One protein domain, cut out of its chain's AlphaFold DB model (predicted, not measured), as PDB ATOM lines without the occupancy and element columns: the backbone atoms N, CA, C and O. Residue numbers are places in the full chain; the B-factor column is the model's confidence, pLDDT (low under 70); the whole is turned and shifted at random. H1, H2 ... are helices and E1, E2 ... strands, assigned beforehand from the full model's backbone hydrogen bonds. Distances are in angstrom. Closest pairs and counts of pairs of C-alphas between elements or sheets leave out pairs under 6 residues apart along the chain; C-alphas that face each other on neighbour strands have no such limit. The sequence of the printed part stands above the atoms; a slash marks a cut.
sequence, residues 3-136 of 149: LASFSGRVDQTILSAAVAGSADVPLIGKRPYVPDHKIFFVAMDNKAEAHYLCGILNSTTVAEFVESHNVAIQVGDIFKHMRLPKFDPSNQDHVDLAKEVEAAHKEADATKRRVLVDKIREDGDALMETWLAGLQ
ATOM      1  N   LEU A   3       0.974 -43.811 -35.077       39.88
ATOM      2  CA  LEU A   3       0.610 -42.404 -35.185       39.88
ATOM      3  C   LEU A   3       1.031 -41.661 -33.928       39.88
ATOM      4  O   LEU A   3       0.400 -41.831 -32.894       39.88
ATOM      5  N   ALA A   4       2.050 -40.809 -34.015       41.88
ATOM      6  CA  ALA A   4       2.243 -39.779 -33.001       41.88
ATOM      7  C   ALA A   4       1.174 -38.689 -33.204       41.88
ATOM      8  O   ALA A   4       1.095 -38.142 -34.302       41.88
ATOM      9  N   SER A   5       0.337 -38.420 -32.200       44.03
ATOM     10  CA  SER A   5      -0.748 -37.426 -32.234       44.03
ATOM     11  C   SER A   5      -0.507 -36.318 -31.212       44.03
ATOM     12  O   SER A   5      -0.163 -36.627 -30.074       44.03
ATOM     13  N   PHE A   6      -0.755 -35.062 -31.610       49.53
ATOM     14  CA  PHE A   6      -0.594 -33.854 -30.793       49.53
ATOM     15  C   PHE A   6      -1.849 -32.994 -30.739       49.53
ATOM     16  O   PHE A   6      -2.328 -32.592 -31.789       49.53
ATOM     17  N   SER A   7      -2.352 -32.661 -29.547       44.09
ATOM     18  CA  SER A   7      -3.500 -31.753 -29.372       44.09
ATOM     19  C   SER A   7      -3.081 -30.478 -28.639       44.09
ATOM     20  O   SER A   7      -2.757 -30.541 -27.460       44.09
ATOM     21  N   GLY A   8      -3.164 -29.320 -29.304       41.28
ATOM     22  CA  GLY A   8      -3.034 -28.006 -28.662       41.28
ATOM     23  C   GLY A   8      -4.406 -27.407 -28.329       41.28
ATOM     24  O   GLY A   8      -5.217 -27.189 -29.234       41.28
ATOM     25  N   ARG A   9      -4.683 -27.124 -27.048       36.69
ATOM     26  CA  ARG A   9      -5.835 -26.302 -26.631       36.69
ATOM     27  C   ARG A   9      -5.415 -24.833 -26.546       36.69
ATOM     28  O   ARG A   9      -4.334 -24.513 -26.076       36.69
ATOM     29  N   VAL A  10      -6.284 -23.941 -27.022       42.88
ATOM     30  CA  VAL A  10      -6.016 -22.493 -27.151       42.88
ATOM     31  C   VAL A  10      -6.014 -21.770 -25.788       42.88
ATOM     32  O   VAL A  10      -5.594 -20.622 -25.722       42.88
ATOM     33  N   ASP A  11      -6.418 -22.431 -24.694       38.44
ATOM     34  CA  ASP A  11      -6.372 -21.883 -23.327       38.44
ATOM     35  C   ASP A  11      -5.288 -22.507 -22.421       38.44
ATOM     36  O   ASP A  11      -5.049 -22.010 -21.323       38.44
ATOM     37  N   GLN A  12      -4.607 -23.567 -22.880       40.94
ATOM     38  CA  GLN A  12      -3.536 -24.267 -22.167       40.94
ATOM     39  C   GLN A  12      -2.542 -24.815 -23.202       40.94
ATOM     40  O   GLN A  12      -2.831 -25.811 -23.870       40.94
ATOM     41  N   THR A  13      -1.376 -24.178 -23.341       49.81
ATOM     42  CA  THR A  13      -0.325 -24.463 -24.342       49.81
ATOM     43  C   THR A  13       0.402 -25.803 -24.148       49.81
ATOM     44  O   THR A  13       1.600 -25.916 -24.374       49.81
ATOM     45  N   ILE A  14      -0.278 -26.857 -23.703       59.88
ATOM     46  CA  ILE A  14       0.369 -28.136 -23.416       59.88
ATOM     47  C   ILE A  14       0.409 -28.957 -24.707       59.88
ATOM     48  O   ILE A  14      -0.584 -29.569 -25.100       59.88
ATOM     49  N   LEU A  15       1.565 -28.967 -25.375       71.50
ATOM     50  CA  LEU A  15       1.876 -29.966 -26.395       71.50
ATOM     51  C   LEU A  15       1.867 -31.351 -25.730       71.50
ATOM     52  O   LEU A  15       2.525 -31.557 -24.714       71.50
ATOM     53  N   SER A  16       1.125 -32.301 -26.293       78.25
ATOM     54  CA  SER A  16       1.086 -33.676 -25.789       78.25
ATOM     55  C   SER A  16       1.198 -34.661 -26.936       78.25
ATOM     56  O   SER A  16       0.335 -34.662 -27.802       78.25
ATOM     57  N   ALA A  17       2.246 -35.479 -26.931       85.62
ATOM     58  CA  ALA A  17       2.452 -36.598 -27.836       85.62
ATOM     59  C   ALA A  17       1.791 -37.863 -27.294       85.62
ATOM     60  O   ALA A  17       1.952 -38.186 -26.114       85.62
ATOM     61  N   ALA A  18       1.162 -38.640 -28.170       86.81
ATOM     62  CA  ALA A  18       0.767 -40.014 -27.878       86.81
ATOM     63  C   ALA A  18       0.962 -40.911 -29.098       86.81
ATOM     64  O   ALA A  18       0.785 -40.453 -30.225       86.81
ATOM     65  N   VAL A  19       1.268 -42.193 -28.876       87.56
ATOM     66  CA  VAL A  19       1.415 -43.189 -29.947       87.56
ATOM     67  C   VAL A  19       0.114 -43.974 -30.114       87.56
ATOM     68  O   VAL A  19      -0.257 -44.784 -29.270       87.56
ATOM     69  N   ALA A  20      -0.565 -43.784 -31.240       82.81
ATOM     70  CA  ALA A  20      -1.769 -44.506 -31.618       82.81
ATOM     71  C   ALA A  20      -1.448 -45.598 -32.650       82.81
ATOM     72  O   ALA A  20      -0.827 -45.359 -33.680       82.81
ATOM     73  N   GLY A  21      -1.847 -46.833 -32.355       82.62
ATOM     74  CA  GLY A  21      -1.658 -47.975 -33.248       82.62
ATOM     75  C   GLY A  21      -2.894 -48.245 -34.103       82.62
ATOM     76  O   GLY A  21      -3.332 -47.437 -34.921       82.62
ATOM     77  N   SER A  22      -3.468 -49.424 -33.923       82.25
ATOM     78  CA  SER A  22      -4.686 -49.851 -34.610       82.25
ATOM     79  C   SER A  22      -5.566 -50.619 -33.637       82.25
ATOM     80  O   SER A  22      -5.037 -51.291 -32.752       82.25
ATOM     81  N   ALA A  23      -6.877 -50.562 -33.839       80.94
ATOM     82  CA  ALA A  23      -7.858 -51.323 -33.076       80.94
ATOM     83  C   ALA A  23      -8.718 -52.185 -33.996       80.94
ATOM     84  O   ALA A  23      -8.898 -51.865 -35.173       80.94
ATOM     85  N   ASP A  24      -9.246 -53.280 -33.457       87.06
ATOM     86  CA  ASP A  24     -10.241 -54.083 -34.155       87.06
ATOM     87  C   ASP A  24     -11.593 -53.378 -34.135       87.06
ATOM     88  O   ASP A  24     -12.141 -53.052 -33.082       87.06
ATOM     89  N   VAL A  25     -12.122 -53.134 -35.330       84.75
ATOM     90  CA  VAL A  25     -13.455 -52.576 -35.527       84.75
ATOM     91  C   VAL A  25     -14.417 -53.741 -35.763       84.75
ATOM     92  O   VAL A  25     -14.155 -54.556 -36.659       84.75
ATOM     93  N   PRO A  26     -15.528 -53.842 -35.003       86.69
ATOM     94  CA  PRO A  26     -16.515 -54.898 -35.203       86.69
ATOM     95  C   PRO A  26     -16.914 -55.011 -36.678       86.69
ATOM     96  O   PRO A  26     -17.154 -54.000 -37.332       86.69
ATOM     97  N   LEU A  27     -16.968 -56.242 -37.200       85.62
ATOM     98  CA  LEU A  27     -17.361 -56.580 -38.582       85.62
ATOM     99  C   LEU A  27     -16.401 -56.128 -39.702       85.62
ATOM    100  O   LEU A  27     -16.589 -56.535 -40.845       85.62
ATOM    101  N   ILE A  28     -15.372 -55.327 -39.405       85.19
ATOM    102  CA  ILE A  28     -14.449 -54.763 -40.409       85.19
ATOM    103  C   ILE A  28     -13.003 -55.251 -40.198       85.19
ATOM    104  O   ILE A  28     -12.228 -55.307 -41.154       85.19
ATOM    105  N   GLY A  29     -12.638 -55.620 -38.966       86.25
ATOM    106  CA  GLY A  29     -11.285 -56.031 -38.590       86.25
ATOM    107  C   GLY A  29     -10.391 -54.850 -38.199       86.25
ATOM    108  O   GLY A  29     -10.867 -53.750 -37.910       86.25
ATOM    109  N   LYS A  30      -9.076 -55.079 -38.175       85.31
ATOM    110  CA  LYS A  30      -8.081 -54.126 -37.670       85.31
ATOM    111  C   LYS A  30      -7.988 -52.858 -38.526       85.31
ATOM    112  O   LYS A  30      -7.674 -52.921 -39.714       85.31
ATOM    113  N   ARG A  31      -8.199 -51.689 -37.914       83.06
ATOM    114  CA  ARG A  31      -8.086 -50.367 -38.554       83.06
ATOM    115  C   ARG A  31      -7.168 -49.433 -37.759       83.06
ATOM    116  O   ARG A  31      -7.187 -49.472 -36.528       83.06
ATOM    117  N   PRO A  32      -6.352 -48.601 -38.432       79.56
ATOM    118  CA  PRO A  32      -5.564 -47.576 -37.757       79.56
ATOM    119  C   PRO A  32      -6.478 -46.493 -37.182       79.56
ATOM    120  O   PRO A  32      -7.534 -46.199 -37.746       79.56
ATOM    121  N   TYR A  33      -6.061 -45.888 -36.074       77.81
ATOM    122  CA  TYR A  33      -6.737 -44.701 -35.561       77.81
ATOM    123  C   TYR A  33      -6.532 -43.530 -36.526       77.81
ATOM    124  O   TYR A  33      -5.411 -43.279 -36.963       77.81
ATOM    125  N   VAL A  34      -7.603 -42.808 -36.853       72.25
ATOM    126  CA  VAL A  34      -7.524 -41.576 -37.644       72.25
ATOM    127  C   VAL A  34      -7.815 -40.405 -36.707       72.25
ATOM    128  O   VAL A  34      -8.953 -40.278 -36.254       72.25
ATOM    129  N   PRO A  35      -6.804 -39.601 -36.345       66.38
ATOM    130  CA  PRO A  35      -7.006 -38.420 -35.524       66.38
ATOM    131  C   PRO A  35      -7.784 -37.343 -36.291       66.38
ATOM    132  O   PRO A  35      -7.620 -37.204 -37.502       66.38
ATOM    133  N   ASP A  36      -8.607 -36.579 -35.575       63.53
ATOM    134  CA  ASP A  36      -9.457 -35.522 -36.135       63.53
ATOM    135  C   ASP A  36      -8.955 -34.101 -35.784       63.53
ATOM    136  O   ASP A  36      -8.119 -33.918 -34.901       63.53
ATOM    137  N   HIS A  37      -9.442 -33.115 -36.545       58.84
ATOM    138  CA  HIS A  37      -9.189 -31.670 -36.546       58.84
ATOM    139  C   HIS A  37      -8.338 -31.100 -35.382       58.84
ATOM    140  O   HIS A  37      -8.804 -30.949 -34.254       58.84
ATOM    141  N   LYS A  38      -7.131 -30.618 -35.750       68.69
ATOM    142  CA  LYS A  38      -6.030 -30.028 -34.937       68.69
ATOM    143  C   LYS A  38      -4.999 -31.015 -34.375       68.69
ATOM    144  O   LYS A  38      -4.450 -30.782 -33.300       68.69
ATOM    145  N   ILE A  39      -4.689 -32.061 -35.140       72.31
ATOM    146  CA  ILE A  39      -3.645 -33.033 -34.811       72.31
ATOM    147  C   ILE A  39      -2.577 -33.088 -35.909       72.31
ATOM    148  O   ILE A  39      -2.894 -33.082 -37.098       72.31
ATOM    149  N   PHE A  40      -1.307 -33.163 -35.504       75.88
ATOM    150  CA  PHE A  40      -0.185 -33.500 -36.385       75.88
ATOM    151  C   PHE A  40       0.101 -34.993 -36.322       75.88
ATOM    152  O   PHE A  40      -0.015 -35.591 -35.255       75.88
ATOM    153  N   PHE A  41       0.489 -35.574 -37.456       77.75
ATOM    154  CA  PHE A  41       0.764 -36.999 -37.583       77.75
ATOM    155  C   PHE A  41       2.144 -37.251 -38.201       77.75
ATOM    156  O   PHE A  41       2.497 -36.656 -39.220       77.75
ATOM    157  N   VAL A  42       2.886 -38.187 -37.603       81.12
ATOM    158  CA  VAL A  42       4.124 -38.752 -38.150       81.12
ATOM    159  C   VAL A  42       3.953 -40.258 -38.335       81.12
ATOM    160  O   VAL A  42       3.737 -40.979 -37.359       81.12
ATOM    161  N   ALA A  43       4.042 -40.726 -39.584       81.56
ATOM    162  CA  ALA A  43       3.969 -42.144 -39.921       81.56
ATOM    163  C   ALA A  43       5.282 -42.845 -39.582       81.56
ATOM    164  O   ALA A  43       6.329 -42.478 -40.108       81.56
ATOM    165  N   MET A  44       5.205 -43.867 -38.730       83.81
ATOM    166  CA  MET A  44       6.361 -44.658 -38.314       83.81
ATOM    167  C   MET A  44       6.083 -46.154 -38.505       83.81
ATOM    168  O   MET A  44       5.004 -46.657 -38.142       83.81
ATOM    169  N   ASP A  45       7.078 -46.869 -39.030       85.06
ATOM    170  CA  ASP A  45       7.050 -48.327 -39.192       85.06
ATOM    171  C   ASP A  45       7.630 -49.045 -37.969       85.06
ATOM    172  O   ASP A  45       7.134 -50.101 -37.564       85.06
ATOM    173  N   ASN A  46       8.634 -48.443 -37.327       89.69
ATOM    174  CA  ASN A  46       9.245 -48.977 -36.122       89.69
ATOM    175  C   ASN A  46       8.510 -48.482 -34.867       89.69
ATOM    176  O   ASN A  46       8.392 -47.284 -34.607       89.69
ATOM    177  N   LYS A  47       8.035 -49.432 -34.058       90.00
ATOM    178  CA  LYS A  47       7.340 -49.142 -32.801       90.00
ATOM    179  C   LYS A  47       8.235 -48.429 -31.786       90.00
ATOM    180  O   LYS A  47       7.769 -47.488 -31.153       90.00
ATOM    181  N   ALA A  48       9.476 -48.881 -31.610       92.56
ATOM    182  CA  ALA A  48      10.393 -48.312 -30.624       92.56
ATOM    183  C   ALA A  48      10.736 -46.863 -30.982       92.56
ATOM    184  O   ALA A  48      10.650 -45.982 -30.136       92.56
ATOM    185  N   GLU A  49      10.998 -46.602 -32.262       93.25
ATOM    186  CA  GLU A  49      11.238 -45.251 -32.769       93.25
ATOM    187  C   GLU A  49      10.029 -44.330 -32.541       93.25
ATOM    188  O   GLU A  49      10.193 -43.185 -32.120       93.25
ATOM    189  N   ALA A  50       8.802 -44.826 -32.755       91.81
ATOM    190  CA  ALA A  50       7.582 -44.055 -32.506       91.81
ATOM    191  C   ALA A  50       7.429 -43.660 -31.030       91.81
ATOM    192  O   ALA A  50       7.069 -42.524 -30.725       91.81
ATOM    193  N   HIS A  51       7.726 -44.587 -30.115       94.06
ATOM    194  CA  HIS A  51       7.673 -44.327 -28.676       94.06
ATOM    195  C   HIS A  51       8.800 -43.398 -28.222       94.06
ATOM    196  O   HIS A  51       8.546 -42.487 -27.442       94.06
ATOM    197  N   TYR A  52      10.007 -43.558 -28.766       95.38
ATOM    198  CA  TYR A  52      11.112 -42.633 -28.526       95.38
ATOM    199  C   TYR A  52      10.749 -41.201 -28.932       95.38
ATOM    200  O   TYR A  52      10.860 -40.281 -28.125       95.38
ATOM    201  N   LEU A  53      10.249 -41.013 -30.161       92.69
ATOM    202  CA  LEU A  53       9.850 -39.695 -30.653       92.69
ATOM    203  C   LEU A  53       8.760 -39.077 -29.766       92.69
ATOM    204  O   LEU A  53       8.799 -37.886 -29.475       92.69
ATOM    205  N   CYS A  54       7.808 -39.890 -29.309       92.44
ATOM    206  CA  CYS A  54       6.775 -39.467 -28.371       92.44
ATOM    207  C   CYS A  54       7.358 -38.998 -27.028       92.44
ATOM    208  O   CYS A  54       6.886 -37.999 -26.491       92.44
ATOM    209  N   GLY A  55       8.381 -39.674 -26.499       92.75
ATOM    210  CA  GLY A  55       9.093 -39.245 -25.292       92.75
ATOM    211  C   GLY A  55       9.791 -37.898 -25.485       92.75
ATOM    212  O   GLY A  55       9.542 -36.965 -24.728       92.75
ATOM    213  N   ILE A  56      10.572 -37.757 -26.562       94.00
ATOM    214  CA  ILE A  56      11.274 -36.506 -26.895       94.00
ATOM    215  C   ILE A  56      10.299 -35.339 -27.070       94.00
ATOM    216  O   ILE A  56      10.536 -34.250 -26.555       94.00
ATOM    217  N   LEU A  57       9.179 -35.550 -27.763       89.88
ATOM    218  CA  LEU A  57       8.192 -34.496 -27.999       89.88
ATOM    219  C   LEU A  57       7.407 -34.093 -26.735       89.88
ATOM    220  O   LEU A  57       6.828 -33.012 -26.717       89.88
ATOM    221  N   ASN A  58       7.401 -34.928 -25.690       89.12
ATOM    222  CA  ASN A  58       6.807 -34.626 -24.380       89.12
ATOM    223  C   ASN A  58       7.797 -33.999 -23.377       89.12
ATOM    224  O   ASN A  58       7.388 -33.651 -22.262       89.12
ATOM    225  N   SER A  59       9.073 -33.854 -23.758       91.38
ATOM    226  CA  SER A  59      10.091 -33.166 -22.955       91.38
ATOM    227  C   SER A  59       9.736 -31.691 -22.741       91.38
ATOM    228  O   SER A  59       9.065 -31.066 -23.573       91.38
ATOM    229  N   THR A  60      10.193 -31.124 -21.627       89.06
ATOM    230  CA  THR A  60       9.973 -29.709 -21.296       89.06
ATOM    231  C   THR A  60      10.637 -28.815 -22.334       89.06
ATOM    232  O   THR A  60      10.010 -27.890 -22.847       89.06
ATOM    233  N   THR A  61      11.858 -29.165 -22.742       87.81
ATOM    234  CA  THR A  61      12.641 -28.422 -23.740       87.81
ATOM    235  C   THR A  61      11.876 -28.238 -25.056       87.81
ATOM    236  O   THR A  61      11.850 -27.150 -25.638       87.81
ATOM    237  N   VAL A  62      11.229 -29.300 -25.549       86.50
ATOM    238  CA  VAL A  62      10.448 -29.235 -26.792       86.50
ATOM    239  C   VAL A  62       9.142 -28.471 -26.589       86.50
ATOM    240  O   VAL A  62       8.764 -27.681 -27.458       86.50
ATOM    241  N   ALA A  63       8.463 -28.672 -25.458       83.75
ATOM    242  CA  ALA A  63       7.230 -27.957 -25.141       83.75
ATOM    243  C   ALA A  63       7.451 -26.433 -25.093       83.75
ATOM    244  O   ALA A  63       6.722 -25.693 -25.754       83.75
ATOM    245  N   GLU A  64       8.505 -25.975 -24.415       83.56
ATOM    246  CA  GLU A  64       8.890 -24.558 -24.341       83.56
ATOM    247  C   GLU A  64       9.278 -23.988 -25.715       83.56
ATOM    248  O   GLU A  64       8.920 -22.857 -26.065       83.56
ATOM    249  N   PHE A  65       9.969 -24.777 -26.547       82.69
ATOM    250  CA  PHE A  65      10.273 -24.367 -27.917       82.69
ATOM    251  C   PHE A  65       8.991 -24.146 -28.728       82.69
ATOM    252  O   PHE A  65       8.875 -23.145 -29.433       82.69
ATOM    253  N   VAL A  66       8.013 -25.048 -28.640       78.69
ATOM    254  CA  VAL A  66       6.743 -24.886 -29.362       78.69
ATOM    255  C   VAL A  66       5.949 -23.700 -28.816       78.69
ATOM    256  O   VAL A  66       5.429 -22.908 -29.603       78.69
ATOM    257  N   GLU A  67       5.896 -23.530 -27.495       76.56
ATOM    258  CA  GLU A  67       5.186 -22.425 -26.846       76.56
ATOM    259  C   GLU A  67       5.767 -21.054 -27.219       76.56
ATOM    260  O   GLU A  67       5.016 -20.156 -27.606       76.56
ATOM    261  N   SER A  68       7.096 -20.909 -27.221       73.44
ATOM    262  CA  SER A  68       7.765 -19.657 -27.613       73.44
ATOM    263  C   SER A  68       7.493 -19.238 -29.066       73.44
ATOM    264  O   SER A  68       7.575 -18.052 -29.388       73.44
ATOM    265  N   HIS A  69       7.110 -20.176 -29.939       68.62
ATOM    266  CA  HIS A  69       6.807 -19.922 -31.352       68.62
ATOM    267  C   HIS A  69       5.295 -19.856 -31.659       68.62
ATOM    268  O   HIS A  69       4.909 -19.497 -32.777       68.62
ATOM    269  N   ASN A  70       4.425 -20.142 -30.682       62.00
ATOM    270  CA  ASN A  70       2.970 -20.230 -30.870       62.00
ATOM    271  C   ASN A  70       2.285 -18.861 -31.091       62.00
ATOM    272  O   ASN A  70       1.163 -18.794 -31.583       62.00
ATOM    273  N   VAL A  71       2.959 -17.746 -30.774       55.50
ATOM    274  CA  VAL A  71       2.411 -16.382 -30.945       55.50
ATOM    275  C   VAL A  71       2.377 -15.938 -32.417       55.50
ATOM    276  O   VAL A  71       1.648 -15.008 -32.755       55.50
ATOM    277  N   ALA A  72       3.129 -16.589 -33.314       50.72
ATOM    278  CA  ALA A  72       3.367 -16.048 -34.654       50.72
ATOM    279  C   ALA A  72       3.093 -16.998 -35.834       50.72
ATOM    280  O   ALA A  72       2.995 -16.517 -36.962       50.72
ATOM    281  N   ILE A  73       2.983 -18.319 -35.635       54.06
ATOM    282  CA  ILE A  73       2.987 -19.280 -36.754       54.06
ATOM    283  C   ILE A  73       2.003 -20.430 -36.505       54.06
ATOM    284  O   ILE A  73       1.850 -20.904 -35.382       54.06
ATOM    285  N   GLN A  74       1.342 -20.918 -37.562       56.81
ATOM    286  CA  GLN A  74       0.618 -22.191 -37.501       56.81
ATOM    287  C   GLN A  74       1.576 -23.293 -37.017       56.81
ATOM    288  O   GLN A  74       2.623 -23.502 -37.627       56.81
ATOM    289  N   VAL A  75       1.210 -24.029 -35.960       59.47
ATOM    290  CA  VAL A  75       2.068 -25.033 -35.284       59.47
ATOM    291  C   VAL A  75       2.722 -26.042 -36.246       59.47
ATOM    292  O   VAL A  75       3.823 -26.525 -35.996       59.47
ATOM    293  N   GLY A  76       2.100 -26.311 -37.398       59.97
ATOM    294  CA  GLY A  76       2.643 -27.209 -38.419       59.97
ATOM    295  C   GLY A  76       3.929 -26.728 -39.089       59.97
ATOM    296  O   GLY A  76       4.709 -27.555 -39.553       59.97
ATOM    297  N   ASP A  77       4.179 -25.419 -39.132       64.69
ATOM    298  CA  ASP A  77       5.415 -24.876 -39.705       64.69
ATOM    299  C   ASP A  77       6.580 -24.919 -38.703       64.69
ATOM    300  O   ASP A  77       7.736 -25.047 -39.100       64.69
ATOM    301  N   ILE A  78       6.282 -24.911 -37.396       68.19
ATOM    302  CA  ILE A  78       7.286 -24.969 -36.319       68.19
ATOM    303  C   ILE A  78       8.125 -26.249 -36.447       68.19
ATOM    304  O   ILE A  78       9.354 -26.212 -36.372       68.19
ATOM    305  N   PHE A  79       7.475 -27.380 -36.738       69.62
ATOM    306  CA  PHE A  79       8.160 -28.662 -36.907       69.62
ATOM    307  C   PHE A  79       9.093 -28.714 -38.124       69.62
ATOM    308  O   PHE A  79      10.023 -29.516 -38.123       69.62
ATOM    309  N   LYS A  80       8.917 -27.857 -39.144       71.06
ATOM    310  CA  LYS A  80       9.854 -27.802 -40.285       71.06
ATOM    311  C   LYS A  80      11.200 -27.188 -39.909       71.06
ATOM    312  O   LYS A  80      12.208 -27.474 -40.554       71.06
ATOM    313  N   HIS A  81      11.211 -26.333 -38.891       71.31
ATOM    314  CA  HIS A  81      12.402 -25.621 -38.432       71.31
ATOM    315  C   HIS A  81      13.015 -26.234 -37.167       71.31
ATOM    316  O   HIS A  81      14.159 -25.927 -36.830       71.31
ATOM    317  N   MET A  82      12.298 -27.143 -36.505       78.62
ATOM    318  CA  MET A  82      12.789 -27.888 -35.354       78.62
ATOM    319  C   MET A  82      13.699 -29.045 -35.790       78.62
ATOM    320  O   MET A  82      13.383 -29.815 -36.697       78.62
ATOM    321  N   ARG A  83      14.838 -29.199 -35.111       84.38
ATOM    322  CA  ARG A  83      15.679 -30.398 -35.200       84.38
ATOM    323  C   ARG A  83      15.587 -31.148 -33.883       84.38
ATOM    324  O   ARG A  83      15.668 -30.524 -32.833       84.38
ATOM    325  N   LEU A  84      15.454 -32.466 -33.964       89.06
ATOM    326  CA  LEU A  84      15.381 -33.359 -32.812       89.06
ATOM    327  C   LEU A  84      16.458 -34.446 -32.921       89.06
ATOM    328  O   LEU A  84      16.867 -34.781 -34.045       89.06
ATOM    329  N   PRO A  85      16.921 -35.003 -31.788       91.94
ATOM    330  CA  PRO A  85      17.774 -36.180 -31.797       91.94
ATOM    331  C   PRO A  85      17.057 -37.331 -32.509       91.94
ATOM    332  O   PRO A  85      15.859 -37.556 -32.337       91.94
ATOM    333  N   LYS A  86      17.794 -38.044 -33.366       91.75
ATOM    334  CA  LYS A  86      17.267 -39.228 -34.049       91.75
ATOM    335  C   LYS A  86      17.372 -40.429 -33.123       91.75
ATOM    336  O   LYS A  86      18.365 -40.569 -32.411       91.75
ATOM    337  N   PHE A  87      16.377 -41.309 -33.193       93.56
ATOM    338  CA  PHE A  87      16.435 -42.589 -32.506       93.56
ATOM    339  C   PHE A  87      17.675 -43.371 -32.951       93.56
ATOM    340  O   PHE A  87      18.015 -43.403 -34.135       93.56
ATOM    341  N   ASP A  88      18.328 -44.010 -31.988       94.38
ATOM    342  CA  ASP A  88      19.505 -44.841 -32.211       94.38
ATOM    343  C   ASP A  88      19.296 -46.132 -31.418       94.38
ATOM    344  O   ASP A  88      19.301 -46.084 -30.189       94.38
ATOM    345  N   PRO A  89      19.085 -47.281 -32.085       93.62
ATOM    346  CA  PRO A  89      18.851 -48.546 -31.400       93.62
ATOM    347  C   PRO A  89      20.084 -49.069 -30.649       93.62
ATOM    348  O   PRO A  89      19.947 -49.999 -29.861       93.62
ATOM    349  N   SER A  90      21.275 -48.515 -30.902       95.75
ATOM    350  CA  SER A  90      22.492 -48.841 -30.154       95.75
ATOM    351  C   SER A  90      22.666 -47.995 -28.889       95.75
ATOM    352  O   SER A  90      23.451 -48.365 -28.016       95.75
ATOM    353  N   ASN A  91      21.917 -46.894 -28.766       94.94
ATOM    354  CA  ASN A  91      21.904 -46.069 -27.568       94.94
ATOM    355  C   ASN A  91      20.874 -46.614 -26.567       94.94
ATOM    356  O   ASN A  91      19.666 -46.597 -26.818       94.94
ATOM    357  N   GLN A  92      21.362 -47.075 -25.417       95.81
ATOM    358  CA  GLN A  92      20.527 -47.676 -24.385       95.81
ATOM    359  C   GLN A  92      19.502 -46.683 -23.817       95.81
ATOM    360  O   GLN A  92      18.343 -47.056 -23.656       95.81
ATOM    361  N   ASP A  93      19.872 -45.410 -23.658       95.44
ATOM    362  CA  ASP A  93      18.980 -44.365 -23.143       95.44
ATOM    363  C   ASP A  93      17.797 -44.122 -24.094       95.44
ATOM    364  O   ASP A  93      16.653 -43.958 -23.674       95.44
ATOM    365  N   HIS A  94      18.045 -44.168 -25.408       96.56
ATOM    366  CA  HIS A  94      16.989 -44.033 -26.417       96.56
ATOM    367  C   HIS A  94      16.011 -45.210 -26.363       96.56
ATOM    368  O   HIS A  94      14.794 -45.039 -26.491       96.56
ATOM    369  N   VAL A  95      16.549 -46.419 -26.204       96.31
ATOM    370  CA  VAL A  95      15.760 -47.647 -26.106       96.31
ATOM    371  C   VAL A  95      14.939 -47.663 -24.818       96.31
ATOM    372  O   VAL A  95      13.784 -48.090 -24.842       96.31
ATOM    373  N   ASP A  96      15.503 -47.195 -23.711       96.69
ATOM    374  CA  ASP A  96      14.826 -47.191 -22.419       96.69
ATOM    375  C   ASP A  96      13.734 -46.126 -22.359       96.69
ATOM    376  O   ASP A  96      12.603 -46.473 -22.012       96.69
ATOM    377  N   LEU A  97      13.976 -44.917 -22.879       96.38
ATOM    378  CA  LEU A  97      12.919 -43.916 -23.057       96.38
ATOM    379  C   LEU A  97      11.739 -44.487 -23.865       96.38
ATOM    380  O   LEU A  97      10.577 -44.333 -23.490       96.38
ATOM    381  N   ALA A  98      12.017 -45.204 -24.960       96.19
ATOM    382  CA  ALA A  98      10.969 -45.826 -25.767       96.19
ATOM    383  C   ALA A  98      10.150 -46.868 -24.980       96.19
ATOM    384  O   ALA A  98       8.922 -46.915 -25.102       96.19
ATOM    385  N   LYS A  99      10.806 -47.703 -24.163       96.12
ATOM    386  CA  LYS A  99      10.121 -48.699 -23.322       96.12
ATOM    387  C   LYS A  99       9.270 -48.044 -22.244       96.12
ATOM    388  O   LYS A  99       8.180 -48.536 -21.960       96.12
ATOM    389  N   GLU A 100       9.745 -46.959 -21.649       95.25
ATOM    390  CA  GLU A 100       9.026 -46.245 -20.597       95.25
ATOM    391  C   GLU A 100       7.770 -45.577 -21.129       95.25
ATOM    392  O   GLU A 100       6.694 -45.740 -20.554       95.25
ATOM    393  N   VAL A 101       7.867 -44.930 -22.292       95.00
ATOM    394  CA  VAL A 101       6.700 -44.391 -22.997       95.00
ATOM    395  C   VAL A 101       5.714 -45.508 -23.339       95.00
ATOM    396  O   VAL A 101       4.504 -45.346 -23.176       95.00
ATOM    397  N   GLU A 102       6.198 -46.676 -23.770       94.56
ATOM    398  CA  GLU A 102       5.330 -47.833 -24.002       94.56
ATOM    399  C   GLU A 102       4.646 -48.313 -22.711       94.56
ATOM    400  O   GLU A 102       3.460 -48.652 -22.736       94.56
ATOM    401  N   ALA A 103       5.362 -48.336 -21.586       93.69
ATOM    402  CA  ALA A 103       4.805 -48.704 -20.288       93.69
ATOM    403  C   ALA A 103       3.731 -47.704 -19.835       93.69
ATOM    404  O   ALA A 103       2.646 -48.122 -19.429       93.69
ATOM    405  N   ALA A 104       3.977 -46.402 -19.993       93.25
ATOM    406  CA  ALA A 104       3.013 -45.354 -19.671       93.25
ATOM    407  C   ALA A 104       1.726 -45.465 -20.505       93.25
ATOM    408  O   ALA A 104       0.634 -45.288 -19.967       93.25
ATOM    409  N   HIS A 105       1.825 -45.822 -21.792       90.12
ATOM    410  CA  HIS A 105       0.648 -46.055 -22.640       90.12
ATOM    411  C   HIS A 105      -0.177 -47.283 -22.228       90.12
ATOM    412  O   HIS A 105      -1.374 -47.333 -22.509       90.12
ATOM    413  N   LYS A 106       0.440 -48.284 -21.589       91.25
ATOM    414  CA  LYS A 106      -0.246 -49.498 -21.113       91.25
ATOM    415  C   LYS A 106      -0.828 -49.354 -19.708       91.25
ATOM    416  O   LYS A 106      -1.642 -50.185 -19.311       91.25
ATOM    417  N   GLU A 107      -0.409 -48.342 -18.956       93.44
ATOM    418  CA  GLU A 107      -0.861 -48.134 -17.585       93.44
ATOM    419  C   GLU A 107      -2.259 -47.505 -17.560       93.44
ATOM    420  O   GLU A 107      -2.473 -46.374 -18.009       93.44
ATOM    421  N   ALA A 108      -3.227 -48.240 -17.013       91.44
ATOM    422  CA  ALA A 108      -4.612 -47.794 -16.905       91.44
ATOM    423  C   ALA A 108      -4.807 -46.824 -15.729       91.44
ATOM    424  O   ALA A 108      -5.593 -45.875 -15.832       91.44
ATOM    425  N   ASP A 109      -4.056 -47.005 -14.639       94.88
ATOM    426  CA  ASP A 109      -4.144 -46.165 -13.447       94.88
ATOM    427  C   ASP A 109      -3.589 -44.760 -13.720       94.88
ATOM    428  O   ASP A 109      -2.428 -44.577 -14.087       94.88
ATOM    429  N   ALA A 110      -4.429 -43.740 -13.535       89.94
ATOM    430  CA  ALA A 110      -4.059 -42.360 -13.831       89.94
ATOM    431  C   ALA A 110      -2.929 -41.821 -12.942       89.94
ATOM    432  O   ALA A 110      -2.117 -41.024 -13.412       89.94
ATOM    433  N   THR A 111      -2.853 -42.260 -11.687       92.81
ATOM    434  CA  THR A 111      -1.835 -41.812 -10.732       92.81
ATOM    435  C   THR A 111      -0.490 -42.437 -11.070       92.81
ATOM    436  O   THR A 111       0.506 -41.727 -11.176       92.81
ATOM    437  N   LYS A 112      -0.459 -43.752 -11.323       93.12
ATOM    438  CA  LYS A 112       0.770 -44.447 -11.740       93.12
ATOM    439  C   LYS A 112       1.271 -43.941 -13.085       93.12
ATOM    440  O   LYS A 112       2.458 -43.669 -13.238       93.12
ATOM    441  N   ARG A 113       0.359 -43.751 -14.042       92.25
ATOM    442  CA  ARG A 113       0.695 -43.200 -15.354       92.25
ATOM    443  C   ARG A 113       1.286 -41.800 -15.239       92.25
ATOM    444  O   ARG A 113       2.229 -41.503 -15.958       92.25
ATOM    445  N   ARG A 114       0.781 -40.959 -14.332       90.44
ATOM    446  CA  ARG A 114       1.348 -39.625 -14.100       90.44
ATOM    447  C   ARG A 114       2.800 -39.692 -13.629       90.44
ATOM    448  O   ARG A 114       3.629 -39.014 -14.215       90.44
ATOM    449  N   VAL A 115       3.111 -40.566 -12.671       93.44
ATOM    450  CA  VAL A 115       4.495 -40.785 -12.210       93.44
ATOM    451  C   VAL A 115       5.405 -41.227 -13.362       93.44
ATOM    452  O   VAL A 115       6.518 -40.728 -13.490       93.44
ATOM    453  N   LEU A 116       4.927 -42.123 -14.233       93.38
ATOM    454  CA  LEU A 116       5.684 -42.539 -15.418       93.38
ATOM    455  C   LEU A 116       5.893 -41.386 -16.406       93.38
ATOM    456  O   LEU A 116       6.986 -41.237 -16.935       93.38
ATOM    457  N   VAL A 117       4.867 -40.571 -16.657       91.31
ATOM    458  CA  VAL A 117       4.955 -39.415 -17.564       91.31
ATOM    459  C   VAL A 117       5.926 -38.361 -17.036       91.31
ATOM    460  O   VAL A 117       6.685 -37.808 -17.828       91.31
ATOM    461  N   ASP A 118       5.936 -38.113 -15.726       91.81
ATOM    462  CA  ASP A 118       6.884 -37.188 -15.101       91.81
ATOM    463  C   ASP A 118       8.327 -37.704 -15.271       91.81
ATOM    464  O   ASP A 118       9.189 -36.957 -15.728       91.81
ATOM    465  N   LYS A 119       8.561 -39.008 -15.061       94.19
ATOM    466  CA  LYS A 119       9.866 -39.643 -15.317       94.19
ATOM    467  C   LYS A 119      10.294 -39.555 -16.790       94.19
ATOM    468  O   LYS A 119      11.415 -39.164 -17.088       94.19
ATOM    469  N   ILE A 120       9.390 -39.868 -17.722       94.50
ATOM    470  CA  ILE A 120       9.642 -39.777 -19.172       94.50
ATOM    471  C   ILE A 120      10.056 -38.359 -19.569       94.50
ATOM    472  O   ILE A 120      10.893 -38.186 -20.453       94.50
ATOM    473  N   ARG A 121       9.442 -37.345 -18.951       92.94
ATOM    474  CA  ARG A 121       9.787 -35.946 -19.204       92.94
ATOM    475  C   ARG A 121      11.206 -35.640 -18.732       92.94
ATOM    476  O   ARG A 121      11.960 -35.084 -19.521       92.94
ATOM    477  N   GLU A 122      11.568 -36.048 -17.516       93.94
ATOM    478  CA  GLU A 122      12.924 -35.881 -16.970       93.94
ATOM    479  C   GLU A 122      13.987 -36.553 -17.857       93.94
ATOM    480  O   GLU A 122      14.961 -35.914 -18.257       93.94
ATOM    481  N   ASP A 123      13.767 -37.811 -18.242       95.12
ATOM    482  CA  ASP A 123      14.697 -38.565 -19.093       95.12
ATOM    483  C   ASP A 123      14.777 -37.986 -20.517       95.12
ATOM    484  O   ASP A 123      15.848 -37.920 -21.131       95.12
ATOM    485  N   GLY A 124      13.644 -37.520 -21.049       94.56
ATOM    486  CA  GLY A 124      13.583 -36.815 -22.325       94.56
ATOM    487  C   GLY A 124      14.366 -35.501 -22.305       94.56
ATOM    488  O   GLY A 124      15.094 -35.217 -23.258       94.56
ATOM    489  N   ASP A 125      14.260 -34.721 -21.227       94.31
ATOM    490  CA  ASP A 125      15.012 -33.475 -21.052       94.31
ATOM    491  C   ASP A 125      16.522 -33.741 -20.954       94.31
ATOM    492  O   ASP A 125      17.298 -33.109 -21.672       94.31
ATOM    493  N   ALA A 126      16.951 -34.749 -20.188       94.88
ATOM    494  CA  ALA A 126      18.364 -35.128 -20.088       94.88
ATOM    495  C   ALA A 126      18.977 -35.519 -21.452       94.88
ATOM    496  O   ALA A 126      20.116 -35.153 -21.784       94.88
ATOM    497  N   LEU A 127      18.214 -36.234 -22.284       95.19
ATOM    498  CA  LEU A 127      18.621 -36.575 -23.649       95.19
ATOM    499  C   LEU A 127      18.714 -35.342 -24.551       95.19
ATOM    500  O   LEU A 127      19.666 -35.217 -25.330       95.19
ATOM    501  N   MET A 128      17.756 -34.422 -24.438       93.25
ATOM    502  CA  MET A 128      17.775 -33.165 -25.183       93.25
ATOM    503  C   MET A 128      18.971 -32.295 -24.793       93.25
ATOM    504  O   MET A 128      19.669 -31.806 -25.681       93.25
ATOM    505  N   GLU A 129      19.267 -32.155 -23.502       92.75
ATOM    506  CA  GLU A 129      20.436 -31.422 -23.001       92.75
ATOM    507  C   GLU A 129      21.745 -32.014 -23.532       92.75
ATOM    508  O   GLU A 129      22.591 -31.294 -24.073       92.75
ATOM    509  N   THR A 130      21.890 -33.339 -23.454       93.12
ATOM    510  CA  THR A 130      23.068 -34.055 -23.965       93.12
ATOM    511  C   THR A 130      23.251 -33.826 -25.465       93.12
ATOM    512  O   THR A 130      24.357 -33.553 -25.945       93.12
ATOM    513  N   TRP A 131      22.158 -33.898 -26.224       92.94
ATOM    514  CA  TRP A 131      22.174 -33.664 -27.660       92.94
ATOM    515  C   TRP A 131      22.518 -32.207 -28.009       92.94
ATOM    516  O   TRP A 131      23.381 -31.969 -28.859       92.94
ATOM    517  N   LEU A 132      21.915 -31.232 -27.320       90.25
ATOM    518  CA  LEU A 132      22.187 -29.802 -27.498       90.25
ATOM    519  C   LEU A 132      23.646 -29.456 -27.175       90.25
ATOM    520  O   LEU A 132      24.297 -28.756 -27.955       90.25
ATOM    521  N   ALA A 133      24.199 -29.995 -26.087       89.62
ATOM    522  CA  ALA A 133      25.612 -29.840 -25.747       89.62
ATOM    523  C   ALA A 133      26.530 -30.429 -26.836       89.62
ATOM    524  O   ALA A 133      27.576 -29.860 -27.164       89.62
ATOM    525  N   GLY A 134      26.121 -31.541 -27.455       86.88
ATOM    526  CA  GLY A 134      26.808 -32.142 -28.599       86.88
ATOM    527  C   GLY A 134      26.867 -31.235 -29.835       86.88
ATOM    528  O   GLY A 134      27.883 -31.231 -30.534       86.88
ATOM    529  N   LEU A 135      25.825 -30.430 -30.080       83.12
ATOM    530  CA  LEU A 135      25.764 -29.476 -31.196       83.12
ATOM    531  C   LEU A 135      26.644 -28.235 -30.994       83.12
ATOM    532  O   LEU A 135      27.061 -27.621 -31.975       83.12
ATOM    533  N   GLN A 136      26.934 -27.864 -29.745       67.75
ATOM    534  CA  GLN A 136      27.732 -26.677 -29.409       67.75
ATOM    535  C   GLN A 136      29.251 -26.894 -29.537       67.75
ATOM    536  O   GLN A 136      30.021 -25.940 -29.412       67.75
TER     537      GLN A 136
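Overview. This is residues 3 to 136 of the 149 residues of an uncharacterized protein of Xanthomonas oryzae (UniProt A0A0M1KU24). A small three-stranded sheet, E2, E1 and E5, is covered on one face by helix H1, and a helical hairpin of H4 and the long H5 crosses H1 nearly at right angles. E2 runs on into a separate small hairpin, E3 and E4, which reaches away from the helices, while H2 and H3 follow beyond the end of H1. The printed part has 134 residues with five named strands, E1 to E5, and then five named helices, H1 to H5; the class is mixed, helices and strands. The sheet has the order E2, E1, E5 and is antiparallel, as is the pair E3 and E4. The whole is compact, with a radius of gyration of the C-alphas of 15.4 A and spans of 54 by 37 by 30 A.

Arrangement. E1, residues 3 to 7, is the inner strand of the sheet. E2, residues 17 to 20, is an edge strand and forms a hairpin with E1; N 3 and O 20 are 2.8 A apart, within hydrogen-bond range. E5, residues 39 to 44, is the other edge strand, antiparallel to E1 at 163 degrees; C-alphas 6 and 39 face each other at 5.1 A, but no N and O across this pair are within hydrogen-bond range. H1, residues 47 to 57, is on the sheet at a height of 8.3 A, in two layers, a helix on one face of a sheet. It lies over E1 and runs along the strands, at 11 degrees to E1 on the local plane. H4, residues 92 to 106, touches H1 about perpendicular at 89 degrees, the closest C-alphas being those of Tyr 52 and Ala 98, 4.2 A apart. H5, residues 110 to 135, is the hub, touching H1, H4 and H2, residues 60 to 69. It forms a helical hairpin with H4, at a shallow tilt of 25 degrees, opposite ways; the closest C-alphas, of Ala 104 and Arg 113, are 5.4 A apart. With residues 121 to 128 alone it touches H2, closest at the C-alphas of Thr 61 and Asp 125, 6.2 A. H3, residues 75 to 81, only just touches H2, with 3 pairs of C-alphas within 8 A, the closest those of Val 66 and Ile 78, 7.0 A. The hairpin of E3, residues 22 to 25, and E4, residues 29 to 32, has N 23 and O 31 at 2.9 A; both strands are apart from H1 and H5. Every O i to N i+4 pair is within range in H1, H2, H4 and H5; H3 has 0 of 3, with 3 of 4 O i to N i+3 pairs.

Along the chain. E1 begins at C-alpha 3, (0.610, -42.404, -35.185). E5 is 15.7 A long, H1 15.4 A and H4 21.1 A. H5, 36.8 A, ends at C-alpha 135, (25.764, -29.476, -31.196).

Size, cuts and confidence. The C-alphas of Leu 27 and Gln 136 are the two farthest apart, 54.9 A. The printed part has no cut and no long link. Mean pLDDT of the printed part is 81.5; residues 3 to 14, 35 to 38, 69 to 79 and 136 are under 70.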